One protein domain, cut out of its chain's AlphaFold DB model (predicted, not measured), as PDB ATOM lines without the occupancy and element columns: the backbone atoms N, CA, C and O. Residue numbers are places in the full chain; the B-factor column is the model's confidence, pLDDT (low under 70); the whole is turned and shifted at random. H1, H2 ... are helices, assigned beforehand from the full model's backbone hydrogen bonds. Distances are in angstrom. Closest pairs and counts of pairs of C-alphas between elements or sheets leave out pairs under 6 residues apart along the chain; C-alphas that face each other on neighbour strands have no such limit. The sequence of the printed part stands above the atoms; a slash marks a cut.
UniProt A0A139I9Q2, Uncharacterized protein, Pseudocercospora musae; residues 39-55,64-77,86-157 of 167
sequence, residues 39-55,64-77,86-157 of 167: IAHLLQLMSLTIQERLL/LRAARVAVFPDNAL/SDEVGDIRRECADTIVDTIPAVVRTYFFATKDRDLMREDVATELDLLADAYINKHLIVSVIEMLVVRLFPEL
ATOM      1  N   ILE A  39     -10.100  47.119 110.716       60.09
ATOM      2  CA  ILE A  39     -10.796  46.024 111.404       60.09
ATOM      3  C   ILE A  39     -12.294  46.315 111.528       60.09
ATOM      4  O   ILE A  39     -13.113  45.463 111.185       60.09
ATOM      5  N   ALA A  40     -12.682  47.511 111.982       59.81
ATOM      6  CA  ALA A  40     -14.090  47.892 112.097       59.81
ATOM      7  C   ALA A  40     -14.800  47.834 110.738       59.81
ATOM      8  O   ALA A  40     -15.917  47.324 110.633       59.81
ATOM      9  N   HIS A  41     -14.122  48.292 109.688       64.81
ATOM     10  CA  HIS A  41     -14.660  48.278 108.341       64.81
ATOM     11  C   HIS A  41     -14.805  46.854 107.778       64.81
ATOM     12  O   HIS A  41     -15.855  46.510 107.228       64.81
ATOM     13  N   LEU A  42     -13.803  45.991 107.980       66.00
ATOM     14  CA  LEU A  42     -13.868  44.574 107.618       66.00
ATOM     15  C   LEU A  42     -15.023  43.873 108.343       66.00
ATOM     16  O   LEU A  42     -15.834  43.200 107.709       66.00
ATOM     17  N   LEU A  43     -15.148  44.071 109.656       63.78
ATOM     18  CA  LEU A  43     -16.217  43.476 110.460       63.78
ATOM     19  C   LEU A  43     -17.601  43.972 110.029       63.78
ATOM     20  O   LEU A  43     -18.542  43.180 109.966       63.78
ATOM     21  N   GLN A  44     -17.733  45.250 109.673       68.00
ATOM     22  CA  GLN A  44     -18.982  45.813 109.168       68.00
ATOM     23  C   GLN A  44     -19.353  45.242 107.792       68.00
ATOM     24  O   GLN A  44     -20.504  44.855 107.583       68.00
ATOM     25  N   LEU A  45     -18.389  45.113 106.874       66.88
ATOM     26  CA  LEU A  45     -18.596  44.474 105.572       66.88
ATOM     27  C   LEU A  45     -18.960  42.993 105.707       66.88
ATOM     28  O   LEU A  45     -19.865  42.511 105.018       66.88
ATOM     29  N   MET A  46     -18.287  42.271 106.604       63.75
ATOM     30  CA  MET A  46     -18.606  40.878 106.899       63.75
ATOM     31  C   MET A  46     -20.004  40.759 107.501       63.75
ATOM     32  O   MET A  46     -20.797  39.960 107.014       63.75
ATOM     33  N   SER A  47     -20.349  41.592 108.484       64.56
ATOM     34  CA  SER A  47     -21.683  41.625 109.092       64.56
ATOM     35  C   SER A  47     -22.771  41.858 108.040       64.56
ATOM     36  O   SER A  47     -23.685  41.044 107.912       64.56
ATOM     37  N   LEU A  48     -22.625  42.883 107.194       65.19
ATOM     38  CA  LEU A  48     -23.561  43.168 106.100       65.19
ATOM     39  C   LEU A  48     -23.694  41.981 105.136       65.19
ATOM     40  O   LEU A  48     -24.798  41.536 104.828       65.19
ATOM     41  N   THR A  49     -22.569  41.411 104.706       62.22
ATOM     42  CA  THR A  49     -22.566  40.304 103.740       62.22
ATOM     43  C   THR A  49     -23.210  39.048 104.321       62.22
ATOM     44  O   THR A  49     -23.986  38.371 103.640       62.22
ATOM     45  N   ILE A  50     -22.931  38.732 105.587       64.06
ATOM     46  CA  ILE A  50     -23.496  37.560 106.247       64.06
ATOM     47  C   ILE A  50     -24.999  37.782 106.515       64.06
ATOM     48  O   ILE A  50     -25.793  36.871 106.265       64.06
ATOM     49  N   GLN A  51     -25.428  38.985 106.916       61.78
ATOM     50  CA  GLN A  51     -26.849  39.324 107.079       61.78
ATOM     51  C   GLN A  51     -27.636  39.216 105.766       61.78
ATOM     52  O   GLN A  51     -28.717  38.625 105.737       61.78
ATOM     53  N   GLU A  52     -27.100  39.749 104.669       64.12
ATOM     54  CA  GLU A  52     -27.807  39.812 103.386       64.12
ATOM     55  C   GLU A  52     -27.823  38.476 102.631       64.12
ATOM     56  O   GLU A  52     -28.812  38.144 101.952       64.12
ATOM     57  N   ARG A  53     -26.725  37.711 102.720       60.66
ATOM     58  CA  ARG A  53     -26.498  36.525 101.879       60.66
ATOM     59  C   ARG A  53     -26.583  35.197 102.618       60.66
ATOM     60  O   ARG A  53     -27.042  34.232 102.015       60.66
ATOM     61  N   LEU A  54     -26.171  35.127 103.884       56.75
ATOM     62  CA  LEU A  54     -26.040  33.856 104.614       56.75
ATOM     63  C   LEU A  54     -27.149  33.637 105.655       56.75
ATOM     64  O   LEU A  54     -27.599  32.508 105.829       56.75
ATOM     65  N   LEU A  55     -27.649  34.696 106.303       59.94
ATOM     66  CA  LEU A  55     -28.648  34.618 107.383       59.94
ATOM     67  C   LEU A  55     -30.031  35.146 106.980       59.94
ATOM     68  O   LEU A  55     -30.758  35.742 107.785       59.94
ATOM     69  N   LEU A  64     -27.714  26.597 110.464       75.69
ATOM     70  CA  LEU A  64     -27.475  26.139 111.839       75.69
ATOM     71  C   LEU A  64     -27.377  24.613 111.924       75.69
ATOM     72  O   LEU A  64     -26.526  24.090 112.639       75.69
ATOM     73  N   ARG A  65     -28.211  23.881 111.175       77.81
ATOM     74  CA  ARG A  65     -28.126  22.417 111.100       77.81
ATOM     75  C   ARG A  65     -26.839  21.966 110.408       77.81
ATOM     76  O   ARG A  65     -26.186  21.066 110.922       77.81
ATOM     77  N   ALA A  66     -26.465  22.578 109.286       76.19
ATOM     78  CA  ALA A  66     -25.235  22.254 108.569       76.19
ATOM     79  C   ALA A  66     -23.991  22.564 109.413       76.19
ATOM     80  O   ALA A  66     -23.120  21.713 109.543       76.19
ATOM     81  N   ALA A  67     -23.954  23.730 110.061       69.75
ATOM     82  CA  ALA A  67     -22.900  24.114 110.992       69.75
ATOM     83  C   ALA A  67     -22.827  23.144 112.176       69.75
ATOM     84  O   ALA A  67     -21.746  22.685 112.521       69.75
ATOM     85  N   ARG A  68     -23.972  22.754 112.752       77.38
ATOM     86  CA  ARG A  68     -24.016  21.738 113.812       77.38
ATOM     87  C   ARG A  68     -23.421  20.411 113.347       77.38
ATOM     88  O   ARG A  68     -22.624  19.848 114.075       77.38
ATOM     89  N   VAL A  69     -23.799  19.918 112.168       78.50
ATOM     90  CA  VAL A  69     -23.286  18.643 111.633       78.50
ATOM     91  C   VAL A  69     -21.793  18.731 111.312       78.50
ATOM     92  O   VAL A  69     -21.063  17.783 111.573       78.50
ATOM     93  N   ALA A  70     -21.331  19.865 110.783       73.38
ATOM     94  CA  ALA A  70     -19.928  20.076 110.442       73.38
ATOM     95  C   ALA A  70     -19.029  20.219 111.682       73.38
ATOM     96  O   ALA A  70     -17.907  19.724 111.682       73.38
ATOM     97  N   VAL A  71     -19.513  20.892 112.732       70.44
ATOM     98  CA  VAL A  71     -18.737  21.157 113.957       70.44
ATOM     99  C   VAL A  71     -18.877  20.022 114.981       70.44
ATOM    100  O   VAL A  71     -17.928  19.735 115.706       70.44
ATOM    101  N   PHE A  72     -20.033  19.354 115.026       74.31
ATOM    102  CA  PHE A  72     -20.350  18.267 115.958       74.31
ATOM    103  C   PHE A  72     -20.969  17.069 115.216       74.31
ATOM    104  O   PHE A  72     -22.182  16.832 115.329       74.31
ATOM    105  N   PRO A  73     -20.172  16.293 114.457       68.50
ATOM    106  CA  PRO A  73     -20.636  15.015 113.928       68.50
ATOM    107  C   PRO A  73     -21.129  14.140 115.094       68.50
ATOM    108  O   PRO A  73     -20.467  14.017 116.123       68.50
ATOM    109  N   ASP A  74     -22.358  13.630 114.979       72.56
ATOM    110  CA  ASP A  74     -23.068  12.869 116.021       72.56
ATOM    111  C   ASP A  74     -23.221  13.566 117.382       72.56
ATOM    112  O   ASP A  74     -23.439  12.925 118.409       72.56
ATOM    113  N   ASN A  75     -23.175  14.903 117.404       68.81
ATOM    114  CA  ASN A  75     -23.312  15.695 118.627       68.81
ATOM    115  C   ASN A  75     -22.216  15.424 119.678       68.81
ATOM    116  O   ASN A  75     -22.368  15.819 120.838       68.81
ATOM    117  N   ALA A  76     -21.133  14.755 119.283       74.06
ATOM    118  CA  ALA A  76     -19.974  14.526 120.124       74.06
ATOM    119  C   ALA A  76     -19.074  15.767 120.113       74.06
ATOM    120  O   ALA A  76     -18.937  16.450 119.096       74.06
ATOM    121  N   LEU A  77     -18.452  16.066 121.255       64.94
ATOM    122  CA  LEU A  77     -17.401  17.075 121.310       64.94
ATOM    123  C   LEU A  77     -16.245  16.603 120.426       64.94
ATOM    124  O   LEU A  77     -15.738  15.493 120.610       64.94
ATOM    125  N   SER A  86       3.931  26.319 112.915       84.31
ATOM    126  CA  SER A  86       4.116  27.510 112.065       84.31
ATOM    127  C   SER A  86       4.214  27.172 110.579       84.31
ATOM    128  O   SER A  86       3.677  27.898 109.744       84.31
ATOM    129  N   ASP A  87       4.867  26.057 110.265       86.19
ATOM    130  CA  ASP A  87       5.104  25.620 108.892       86.19
ATOM    131  C   ASP A  87       3.801  25.083 108.279       86.19
ATOM    132  O   ASP A  87       3.410  25.491 107.186       86.19
ATOM    133  N   GLU A  88       3.046  24.287 109.045       90.12
ATOM    134  CA  GLU A  88       1.718  23.802 108.649       90.12
ATOM    135  C   GLU A  88       0.715  24.949 108.453       90.12
ATOM    136  O   GLU A  88      -0.125  24.886 107.559       90.12
ATOM    137  N   VAL A  89       0.793  26.023 109.250       86.44
ATOM    138  CA  VAL A  89      -0.043  27.223 109.057       86.44
ATOM    139  C   VAL A  89       0.229  27.866 107.696       86.44
ATOM    140  O   VAL A  89      -0.714  28.279 107.016       86.44
ATOM    141  N   GLY A  90       1.498  27.939 107.288       86.38
ATOM    142  CA  GLY A  90       1.888  28.454 105.977       86.38
ATOM    143  C   GLY A  90       1.347  27.597 104.832       86.38
ATOM    144  O   GLY A  90       0.821  28.135 103.854       86.38
ATOM    145  N   ASP A  91       1.404  26.274 104.975       89.69
ATOM    146  CA  ASP A  91       0.896  25.345 103.964       89.69
ATOM    147  C   ASP A  91      -0.632  25.388 103.852       89.69
ATOM    148  O   ASP A  91      -1.156  25.529 102.745       89.69
ATOM    149  N   ILE A  92      -1.348  25.394 104.982       88.50
ATOM    150  CA  ILE A  92      -2.812  25.551 105.018       88.50
ATOM    151  C   ILE A  92      -3.226  26.855 104.333       88.50
ATOM    152  O   ILE A  92      -4.220  26.904 103.607       88.50
ATOM    153  N   ARG A  93      -2.467  27.933 104.546       87.25
ATOM    154  CA  ARG A  93      -2.754  29.224 103.923       87.25
ATOM    155  C   ARG A  93      -2.585  29.172 102.411       87.25
ATOM    156  O   ARG A  93      -3.454  29.668 101.697       87.25
ATOM    157  N   ARG A  94      -1.494  28.571 101.931       89.00
ATOM    158  CA  ARG A  94      -1.239  28.417 100.494       89.00
ATOM    159  C   ARG A  94      -2.335  27.580  99.839       89.00
ATOM    160  O   ARG A  94      -2.896  28.000  98.832       89.00
ATOM    161  N   GLU A  95      -2.704  26.464 100.459       93.12
ATOM    162  CA  GLU A  95      -3.791  25.600  99.989       93.12
ATOM    163  C   GLU A  95      -5.144  26.331  99.963       93.12
ATOM    164  O   GLU A  95      -5.921  26.205  99.010       93.12
ATOM    165  N   CYS A  96      -5.427  27.145 100.981       90.38
ATOM    166  CA  CYS A  96      -6.637  27.958 101.033       90.38
ATOM    167  C   CYS A  96      -6.650  29.015  99.919       90.38
ATOM    168  O   CYS A  96      -7.653  29.156  99.218       90.38
ATOM    169  N   ALA A  97      -5.531  29.715  99.706       90.44
ATOM    170  CA  ALA A  97      -5.388  30.694  98.632       90.44
ATOM    171  C   ALA A  97      -5.599  30.052  97.253       90.44
ATOM    172  O   ALA A  97      -6.363  30.575  96.439       90.44
ATOM    173  N   ASP A  98      -5.012  28.875  97.022       91.69
ATOM    174  CA  ASP A  98      -5.225  28.090  95.806       91.69
ATOM    175  C   ASP A  98      -6.701  27.752  95.608       91.69
ATOM    176  O   ASP A  98      -7.279  28.055  94.561       91.69
ATOM    177  N   THR A  99      -7.333  27.207  96.645       93.00
ATOM    178  CA  THR A  99      -8.742  26.808  96.616       93.00
ATOM    179  C   THR A  99      -9.660  27.995  96.332       93.00
ATOM    180  O   THR A  99     -10.586  27.881  95.523       93.00
ATOM    181  N   ILE A 100      -9.412  29.154  96.949       87.81
ATOM    182  CA  ILE A 100     -10.193  30.378  96.726       87.81
ATOM    183  C   ILE A 100     -10.051  30.832  95.275       87.81
ATOM    184  O   ILE A 100     -11.058  31.031  94.590       87.81
ATOM    185  N   VAL A 101      -8.816  30.961  94.785       90.25
ATOM    186  CA  VAL A 101      -8.555  31.408  93.413       90.25
ATOM    187  C   VAL A 101      -9.191  30.443  92.412       90.25
ATOM    188  O   VAL A 101      -9.831  30.898  91.461       90.25
ATOM    189  N   ASP A 102      -9.088  29.130  92.632       90.44
ATOM    190  CA  ASP A 102      -9.664  28.107  91.753       90.44
ATOM    191  C   ASP A 102     -11.191  28.036  91.788       90.44
ATOM    192  O   ASP A 102     -11.808  27.814  90.744       90.44
ATOM    193  N   THR A 103     -11.810  28.311  92.936       91.38
ATOM    194  CA  THR A 103     -13.274  28.341  93.070       91.38
ATOM    195  C   THR A 103     -13.888  29.536  92.332       91.38
ATOM    196  O   THR A 103     -15.019  29.458  91.847       91.38
ATOM    197  N   ILE A 104     -13.159  30.651  92.205       83.75
ATOM    198  CA  ILE A 104     -13.653  31.857  91.527       83.75
ATOM    199  C   ILE A 104     -13.639  31.653  89.997       83.75
ATOM    200  O   ILE A 104     -12.572  31.407  89.419       83.75
ATOM    201  N   PRO A 105     -14.783  31.831  89.297       88.06
ATOM    202  CA  PRO A 105     -14.850  31.742  87.839       88.06
ATOM    203  C   PRO A 105     -13.908  32.735  87.144       88.06
ATOM    204  O   PRO A 105     -13.796  33.886  87.564       88.06
ATOM    205  N   ALA A 106     -13.296  32.328  86.026       80.19
ATOM    206  CA  ALA A 106     -12.253  33.099  85.334       80.19
ATOM    207  C   ALA A 106     -12.641  34.560  85.027       80.19
ATOM    208  O   ALA A 106     -11.830  35.466  85.203       80.19
ATOM    209  N   VAL A 107     -13.897  34.799  84.634       81.38
ATOM    210  CA  VAL A 107     -14.416  36.147  84.338       81.38
ATOM    211  C   VAL A 107     -14.399  37.042  85.579       81.38
ATOM    212  O   VAL A 107     -14.001  38.203  85.506       81.38
ATOM    213  N   VAL A 108     -14.806  36.499  86.728       80.44
ATOM    214  CA  VAL A 108     -14.825  37.224  88.004       80.44
ATOM    215  C   VAL A 108     -13.404  37.434  88.502       80.44
ATOM    216  O   VAL A 108     -13.084  38.509  88.989       80.44
ATOM    217  N   ARG A 109     -12.535  36.439  88.320       80.31
ATOM    218  CA  ARG A 109     -11.148  36.472  88.780       80.31
ATOM    219  C   ARG A 109     -10.344  37.596  88.126       80.31
ATOM    220  O   ARG A 109      -9.757  38.410  88.827       80.31
ATOM    221  N   THR A 110     -10.369  37.697  86.796       75.38
ATOM    222  CA  THR A 110      -9.646  38.766  86.081       75.38
ATOM    223  C   THR A 110     -10.190  40.152  86.415       75.38
ATOM    224  O   THR A 110      -9.435  41.118  86.449       75.38
ATOM    225  N   TYR A 111     -11.495  40.256  86.681       78.00
ATOM    226  CA  TYR A 111     -12.104  41.518  87.084       78.00
ATOM    227  C   TYR A 111     -11.757  41.901  88.530       78.00
ATOM    228  O   TYR A 111     -11.467  43.063  88.795       78.00
ATOM    229  N   PHE A 112     -11.778  40.938  89.455       76.06
ATOM    230  CA  PHE A 112     -11.550  41.155  90.883       76.06
ATOM    231  C   PHE A 112     -10.081  41.448  91.197       76.06
ATOM    232  O   PHE A 112      -9.789  42.439  91.854       76.06
ATOM    233  N   PHE A 113      -9.161  40.637  90.671       77.75
ATOM    234  CA  PHE A 113      -7.726  40.792  90.923       77.75
ATOM    235  C   PHE A 113      -7.040  41.772  89.962       77.75
ATOM    236  O   PHE A 113      -5.848  42.020  90.081       77.75
ATOM    237  N   ALA A 114      -7.762  42.290  88.960       82.62
ATOM    238  CA  ALA A 114      -7.232  43.177  87.916       82.62
ATOM    239  C   ALA A 114      -5.968  42.651  87.190       82.62
ATOM    240  O   ALA A 114      -5.289  43.401  86.488       82.62
ATOM    241  N   THR A 115      -5.674  41.356  87.313       80.44
ATOM    242  CA  THR A 115      -4.539  40.665  86.699       80.44
ATOM    243  C   THR A 115      -5.014  39.390  86.003       80.44
ATOM    244  O   THR A 115      -6.142  38.927  86.189       80.44
ATOM    245  N   LYS A 116      -4.172  38.833  85.132       82.25
ATOM    246  CA  LYS A 116      -4.365  37.505  84.522       82.25
ATOM    247  C   LYS A 116      -3.391  36.471  85.078       82.25
ATOM    248  O   LYS A 116      -3.582  35.282  84.834       82.25
ATOM    249  N   ASP A 117      -2.369  36.932  85.792       87.69
ATOM    250  CA  ASP A 117      -1.373  36.080  86.416       87.69
ATOM    251  C   ASP A 117      -1.983  35.409  87.644       87.69
ATOM    252  O   ASP A 117      -2.468  36.073  88.556       87.69
ATOM    253  N   ARG A 118      -1.999  34.079  87.633       85.94
ATOM    254  CA  ARG A 118      -2.601  33.288  88.700       85.94
ATOM    255  C   ARG A 118      -1.740  33.231  89.948       85.94
ATOM    256  O   ARG A 118      -2.296  33.063  91.027       85.94
ATOM    257  N   ASP A 119      -0.429  33.333  89.798       87.88
ATOM    258  CA  ASP A 119       0.490  33.213  90.921       87.88
ATOM    259  C   ASP A 119       0.494  34.515  91.723       87.88
ATOM    260  O   ASP A 119       0.382  34.463  92.945       87.88
ATOM    261  N   LEU A 120       0.407  35.663  91.041       85.75
ATOM    262  CA  LEU A 120       0.145  36.951  91.698       85.75
ATOM    263  C   LEU A 120      -1.198  36.958  92.445       85.75
ATOM    264  O   LEU A 120      -1.260  37.398  93.584       85.75
ATOM    265  N   MET A 121      -2.269  36.400  91.863       85.56
ATOM    266  CA  MET A 121      -3.560  36.301  92.568       85.56
ATOM    267  C   MET A 121      -3.465  35.466  93.846       85.56
ATOM    268  O   MET A 121      -4.119  35.773  94.836       85.56
ATOM    269  N   ARG A 122      -2.702  34.370  93.811       89.50
ATOM    270  CA  ARG A 122      -2.517  33.489  94.969       89.50
ATOM    271  C   ARG A 122      -1.718  34.181  96.060       89.50
ATOM    272  O   ARG A 122      -2.073  34.046  97.225       89.50
ATOM    273  N   GLU A 123      -0.681  34.924  95.688       86.19
ATOM    274  CA  GLU A 123       0.117  35.727  96.614       86.19
ATOM    275  C   GLU A 123      -0.716  36.849  97.250       86.19
ATOM    276  O   GLU A 123      -0.701  36.995  98.472       86.19
ATOM    277  N   ASP A 124      -1.523  37.556  96.454       81.94
ATOM    278  CA  ASP A 124      -2.448  38.583  96.944       81.94
ATOM    279  C   ASP A 124      -3.440  37.987  97.959       81.94
ATOM    280  O   ASP A 124      -3.591  38.499  99.067       81.94
ATOM    281  N   VAL A 125      -4.081  36.856  97.626       84.00
ATOM    282  CA  VAL A 125      -5.002  36.176  98.553       84.00
ATOM    283  C   VAL A 125      -4.274  35.684  99.802       84.00
ATOM    284  O   VAL A 125      -4.800  35.821 100.901       84.00
ATOM    285  N   ALA A 126      -3.076  35.114  99.666       83.81
ATOM    286  CA  ALA A 126      -2.292  34.650 100.806       83.81
ATOM    287  C   ALA A 126      -1.893  35.803 101.739       83.81
ATOM    288  O   ALA A 126      -1.905  35.617 102.955       83.81
ATOM    289  N   THR A 127      -1.598  36.980 101.187       82.12
ATOM    290  CA  THR A 127      -1.298  38.197 101.954       82.12
ATOM    291  C   THR A 127      -2.533  38.689 102.698       82.12
ATOM    292  O   THR A 127      -2.463  38.986 103.883       82.12
ATOM    293  N   GLU A 128      -3.703  38.698 102.064       79.25
ATOM    294  CA  GLU A 128      -4.944  39.076 102.756       79.25
ATOM    295  C   GLU A 128      -5.339  38.068 103.850       79.25
ATOM    296  O   GLU A 128      -5.899  38.430 104.886       79.25
ATOM    297  N   LEU A 129      -4.998  36.786 103.674       83.31
ATOM    298  CA  LEU A 129      -5.189  35.764 104.704       83.31
ATOM    299  C   LEU A 129      -4.294  35.976 105.943       83.31
ATOM    300  O   LEU A 129      -4.595  35.382 106.982       83.31
ATOM    301  N   ASP A 130      -3.253  36.822 105.897       80.81
ATOM    302  CA  ASP A 130      -2.474  37.186 107.096       80.81
ATOM    303  C   ASP A 130      -3.311  37.919 108.144       80.81
ATOM    304  O   ASP A 130      -3.078  37.744 109.339       80.81
ATOM    305  N   LEU A 131      -4.348  38.653 107.734       74.81
ATOM    306  CA  LEU A 131      -5.265  39.312 108.669       74.81
ATOM    307  C   LEU A 131      -5.958  38.301 109.598       74.81
ATOM    308  O   LEU A 131      -6.279  38.609 110.743       74.81
ATOM    309  N   LEU A 132      -6.156  37.060 109.142       75.81
ATOM    310  CA  LEU A 132      -6.747  35.987 109.948       75.81
ATOM    311  C   LEU A 132      -5.737  35.299 110.879       75.81
ATOM    312  O   LEU A 132      -6.138  34.484 111.712       75.81
ATOM    313  N   ALA A 133      -4.440  35.596 110.768       78.19
ATOM    314  CA  ALA A 133      -3.435  35.109 111.713       78.19
ATOM    315  C   ALA A 133      -3.470  35.883 113.044       78.19
ATOM    316  O   ALA A 133      -2.990  35.385 114.064       78.19
ATOM    317  N   ASP A 134      -4.068  37.075 113.055       79.44
ATOM    318  CA  ASP A 134      -4.118  37.939 114.225       79.44
ATOM    319  C   ASP A 134      -5.175  37.476 115.252       79.44
ATOM    320  O   ASP A 134      -6.359  37.260 114.960       79.44
ATOM    321  N   ALA A 135      -4.747  37.307 116.506       77.81
ATOM    322  CA  ALA A 135      -5.609  36.830 117.587       77.81
ATOM    323  C   ALA A 135      -6.700  37.842 117.987       77.81
ATOM    324  O   ALA A 135      -7.790  37.444 118.416       77.81
ATOM    325  N   TYR A 136      -6.427  39.139 117.856       72.69
ATOM    326  CA  TYR A 136      -7.369  40.215 118.131       72.69
ATOM    327  C   TYR A 136      -8.471  40.251 117.066       72.69
ATOM    328  O   TYR A 136      -9.654  40.224 117.422       72.69
ATOM    329  N   ILE A 137      -8.111  40.178 115.780       71.88
ATOM    330  CA  ILE A 137      -9.071  40.089 114.665       71.88
ATOM    331  C   ILE A 137      -9.978  38.872 114.842       71.88
ATOM    332  O   ILE A 137     -11.204  38.998 114.804       71.88
ATOM    333  N   ASN A 138      -9.399  37.709 115.141       79.06
ATOM    334  CA  ASN A 138     -10.162  36.480 115.359       79.06
ATOM    335  C   ASN A 138     -11.150  36.589 116.530       79.06
ATOM    336  O   ASN A 138     -12.297  36.144 116.424       79.06
ATOM    337  N   LYS A 139     -10.744  37.212 117.644       76.12
ATOM    338  CA  LYS A 139     -11.635  37.445 118.788       76.12
ATOM    339  C   LYS A 139     -12.812  38.338 118.397       76.12
ATOM    340  O   LYS A 139     -13.958  37.999 118.697       76.12
ATOM    341  N   HIS A 140     -12.540  39.461 117.738       70.81
ATOM    342  CA  HIS A 140     -13.579  40.402 117.329       70.81
ATOM    343  C   HIS A 140     -14.515  39.811 116.273       70.81
ATOM    344  O   HIS A 140     -15.725  40.038 116.340       70.81
ATOM    345  N   LEU A 141     -13.992  38.987 115.365       72.06
ATOM    346  CA  LEU A 141     -14.778  38.267 114.372       72.06
ATOM    347  C   LEU A 141     -15.791  37.325 115.034       72.06
ATOM    348  O   LEU A 141     -16.977  37.376 114.715       72.06
ATOM    349  N   ILE A 142     -15.348  36.501 115.988       75.38
ATOM    350  CA  ILE A 142     -16.227  35.554 116.691       75.38
ATOM    351  C   ILE A 142     -17.319  36.298 117.463       75.38
ATOM    352  O   ILE A 142     -18.491  35.938 117.359       75.38
ATOM    353  N   VAL A 143     -16.953  37.345 118.209       73.00
ATOM    354  CA  VAL A 143     -17.921  38.149 118.969       73.00
ATOM    355  C   VAL A 143     -18.947  38.790 118.030       73.00
ATOM    356  O   VAL A 143     -20.141  38.673 118.288       73.00
ATOM    357  N   SER A 144     -18.506  39.357 116.903       66.75
ATOM    358  CA  SER A 144     -19.390  39.987 115.909       66.75
ATOM    359  C   SER A 144     -20.351  38.982 115.262       66.75
ATOM    360  O   SER A 144     -21.531  39.274 115.073       66.75
ATOM    361  N   VAL A 145     -19.879  37.769 114.947       71.75
ATOM    362  CA  VAL A 145     -20.730  36.695 114.405       71.75
ATOM    363  C   VAL A 145     -21.775  36.251 115.429       71.75
ATOM    364  O   VAL A 145     -22.940  36.074 115.071       71.75
ATOM    365  N   ILE A 146     -21.384  36.086 116.698       72.44
ATOM    366  CA  ILE A 146     -22.310  35.716 117.777       72.44
ATOM    367  C   ILE A 146     -23.358  36.809 117.970       72.44
ATOM    368  O   ILE A 146     -24.547  36.504 117.978       72.44
ATOM    369  N   GLU A 147     -22.942  38.068 118.079       69.06
ATOM    370  CA  GLU A 147     -23.847  39.210 118.227       69.06
ATOM    371  C   GLU A 147     -24.857  39.271 117.076       69.06
ATOM    372  O   GLU A 147     -26.063  39.378 117.297       69.06
ATOM    373  N   MET A 148     -24.393  39.084 115.843       66.38
ATOM    374  CA  MET A 148     -25.252  39.076 114.667       66.38
ATOM    375  C   MET A 148     -26.246  37.902 114.657       66.38
ATOM    376  O   MET A 148     -27.402  38.080 114.262       66.38
ATOM    377  N   LEU A 149     -25.842  36.711 115.110       67.62
ATOM    378  CA  LEU A 149     -26.761  35.581 115.289       67.62
ATOM    379  C   LEU A 149     -27.792  35.866 116.386       67.62
ATOM    380  O   LEU A 149     -28.974  35.575 116.196       67.62
ATOM    381  N   VAL A 150     -27.367  36.459 117.503       69.06
ATOM    382  CA  VAL A 150     -28.234  36.810 118.637       69.06
ATOM    383  C   VAL A 150     -29.278  37.843 118.221       69.06
ATOM    384  O   VAL A 150     -30.466  37.582 118.394       69.06
ATOM    385  N   VAL A 151     -28.874  38.952 117.593       66.38
ATOM    386  CA  VAL A 151     -29.792  39.993 117.093       66.38
ATOM    387  C   VAL A 151     -30.767  39.427 116.058       66.38
ATOM    388  O   VAL A 151     -31.901  39.884 115.949       66.38
ATOM    389  N   ARG A 152     -30.370  38.406 115.289       64.38
ATOM    390  CA  ARG A 152     -31.256  37.805 114.285       64.38
ATOM    391  C   ARG A 152     -32.248  36.799 114.862       64.38
ATOM    392  O   ARG A 152     -33.371  36.732 114.355       64.38
ATOM    393  N   LEU A 153     -31.830  36.011 115.852       64.88
ATOM    394  CA  LEU A 153     -32.668  35.033 116.553       64.88
ATOM    395  C   LEU A 153     -33.632  35.709 117.532       64.88
ATOM    396  O   LEU A 153     -34.770  35.271 117.667       64.88
ATOM    397  N   PHE A 154     -33.182  36.788 118.163       71.25
ATOM    398  CA  PHE A 154     -33.928  37.575 119.134       71.25
ATOM    399  C   PHE A 154     -33.926  39.041 118.685       71.25
ATOM    400  O   PHE A 154     -33.203  39.860 119.254       71.25
ATOM    401  N   PRO A 155     -34.710  39.393 117.648       65.00
ATOM    402  CA  PRO A 155     -34.765  40.764 117.132       65.00
ATOM    403  C   PRO A 155     -35.202  41.782 118.195       65.00
ATOM    404  O   PRO A 155     -34.826  42.945 118.100       65.00
ATOM    405  N   GLU A 156     -35.902  41.322 119.235       68.38
ATOM    406  CA  GLU A 156     -36.305  42.095 120.419       68.38
ATOM    407  C   GLU A 156     -35.109  42.659 121.219       68.38
ATOM    408  O   GLU A 156     -35.273  43.588 122.003       68.38
ATOM    409  N   LEU A 157     -33.907  42.083 121.052       64.38
ATOM    410  CA  LEU A 157     -32.665  42.517 121.705       64.38
ATOM    411  C   LEU A 157     -31.889  43.558 120.895       64.38
ATOM    412  O   LEU A 157     -30.864  44.056 121.364       64.38
TER     413      LEU A 157
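Overview. This is residues 39 to 55, 64 to 77 and 86 to 157 of the 167 residues of an uncharacterized protein of Pseudocercospora musae (UniProt A0A139I9Q2). Two helix pairs, H1 with H6 and H3 with H5, form a loose corner where H5 and H6 meet near their ends; short H4 is near H5, and residues 65 to 77, mostly H2, stand free. The all-helix printed part has 103 residues with six named helices, H1 to H6, radius of gyration of the C-alphas 16.7 A, spans 48 by 31 by 27 A.

Along the chain. H1, residues 39 to 54, begins at C-alpha (-10.796, 46.024, 111.404). H2 is 64 to 71, H3 86 to 103, H4 106 to 112, H5 118 to 133. H6, 135 to 153, 27.1 A long, ends at C-alpha (-32.668, 35.033, 116.553).

Arrangement. H1 touches H6, closest C-alphas Leu 43 and Leu 141, 6.7 A. H3 touches H5 with residues 93 to 101 alone, closest C-alphas Ala 97 and Arg 122, 5.4 A, a steep tilt of 53 degrees. H5 and H6 are about perpendicular, 81 degrees. O i to N i+4 pairs are within hydrogen-bond range throughout, but 9 of 12 in H5.

Size, cuts and confidence. Across the cuts, C-alphas 55 and 64 are 9.7 A apart, 77 and 86 25.6 A. The pLDDT is under 70 in 32 residues, among them 39 to 55.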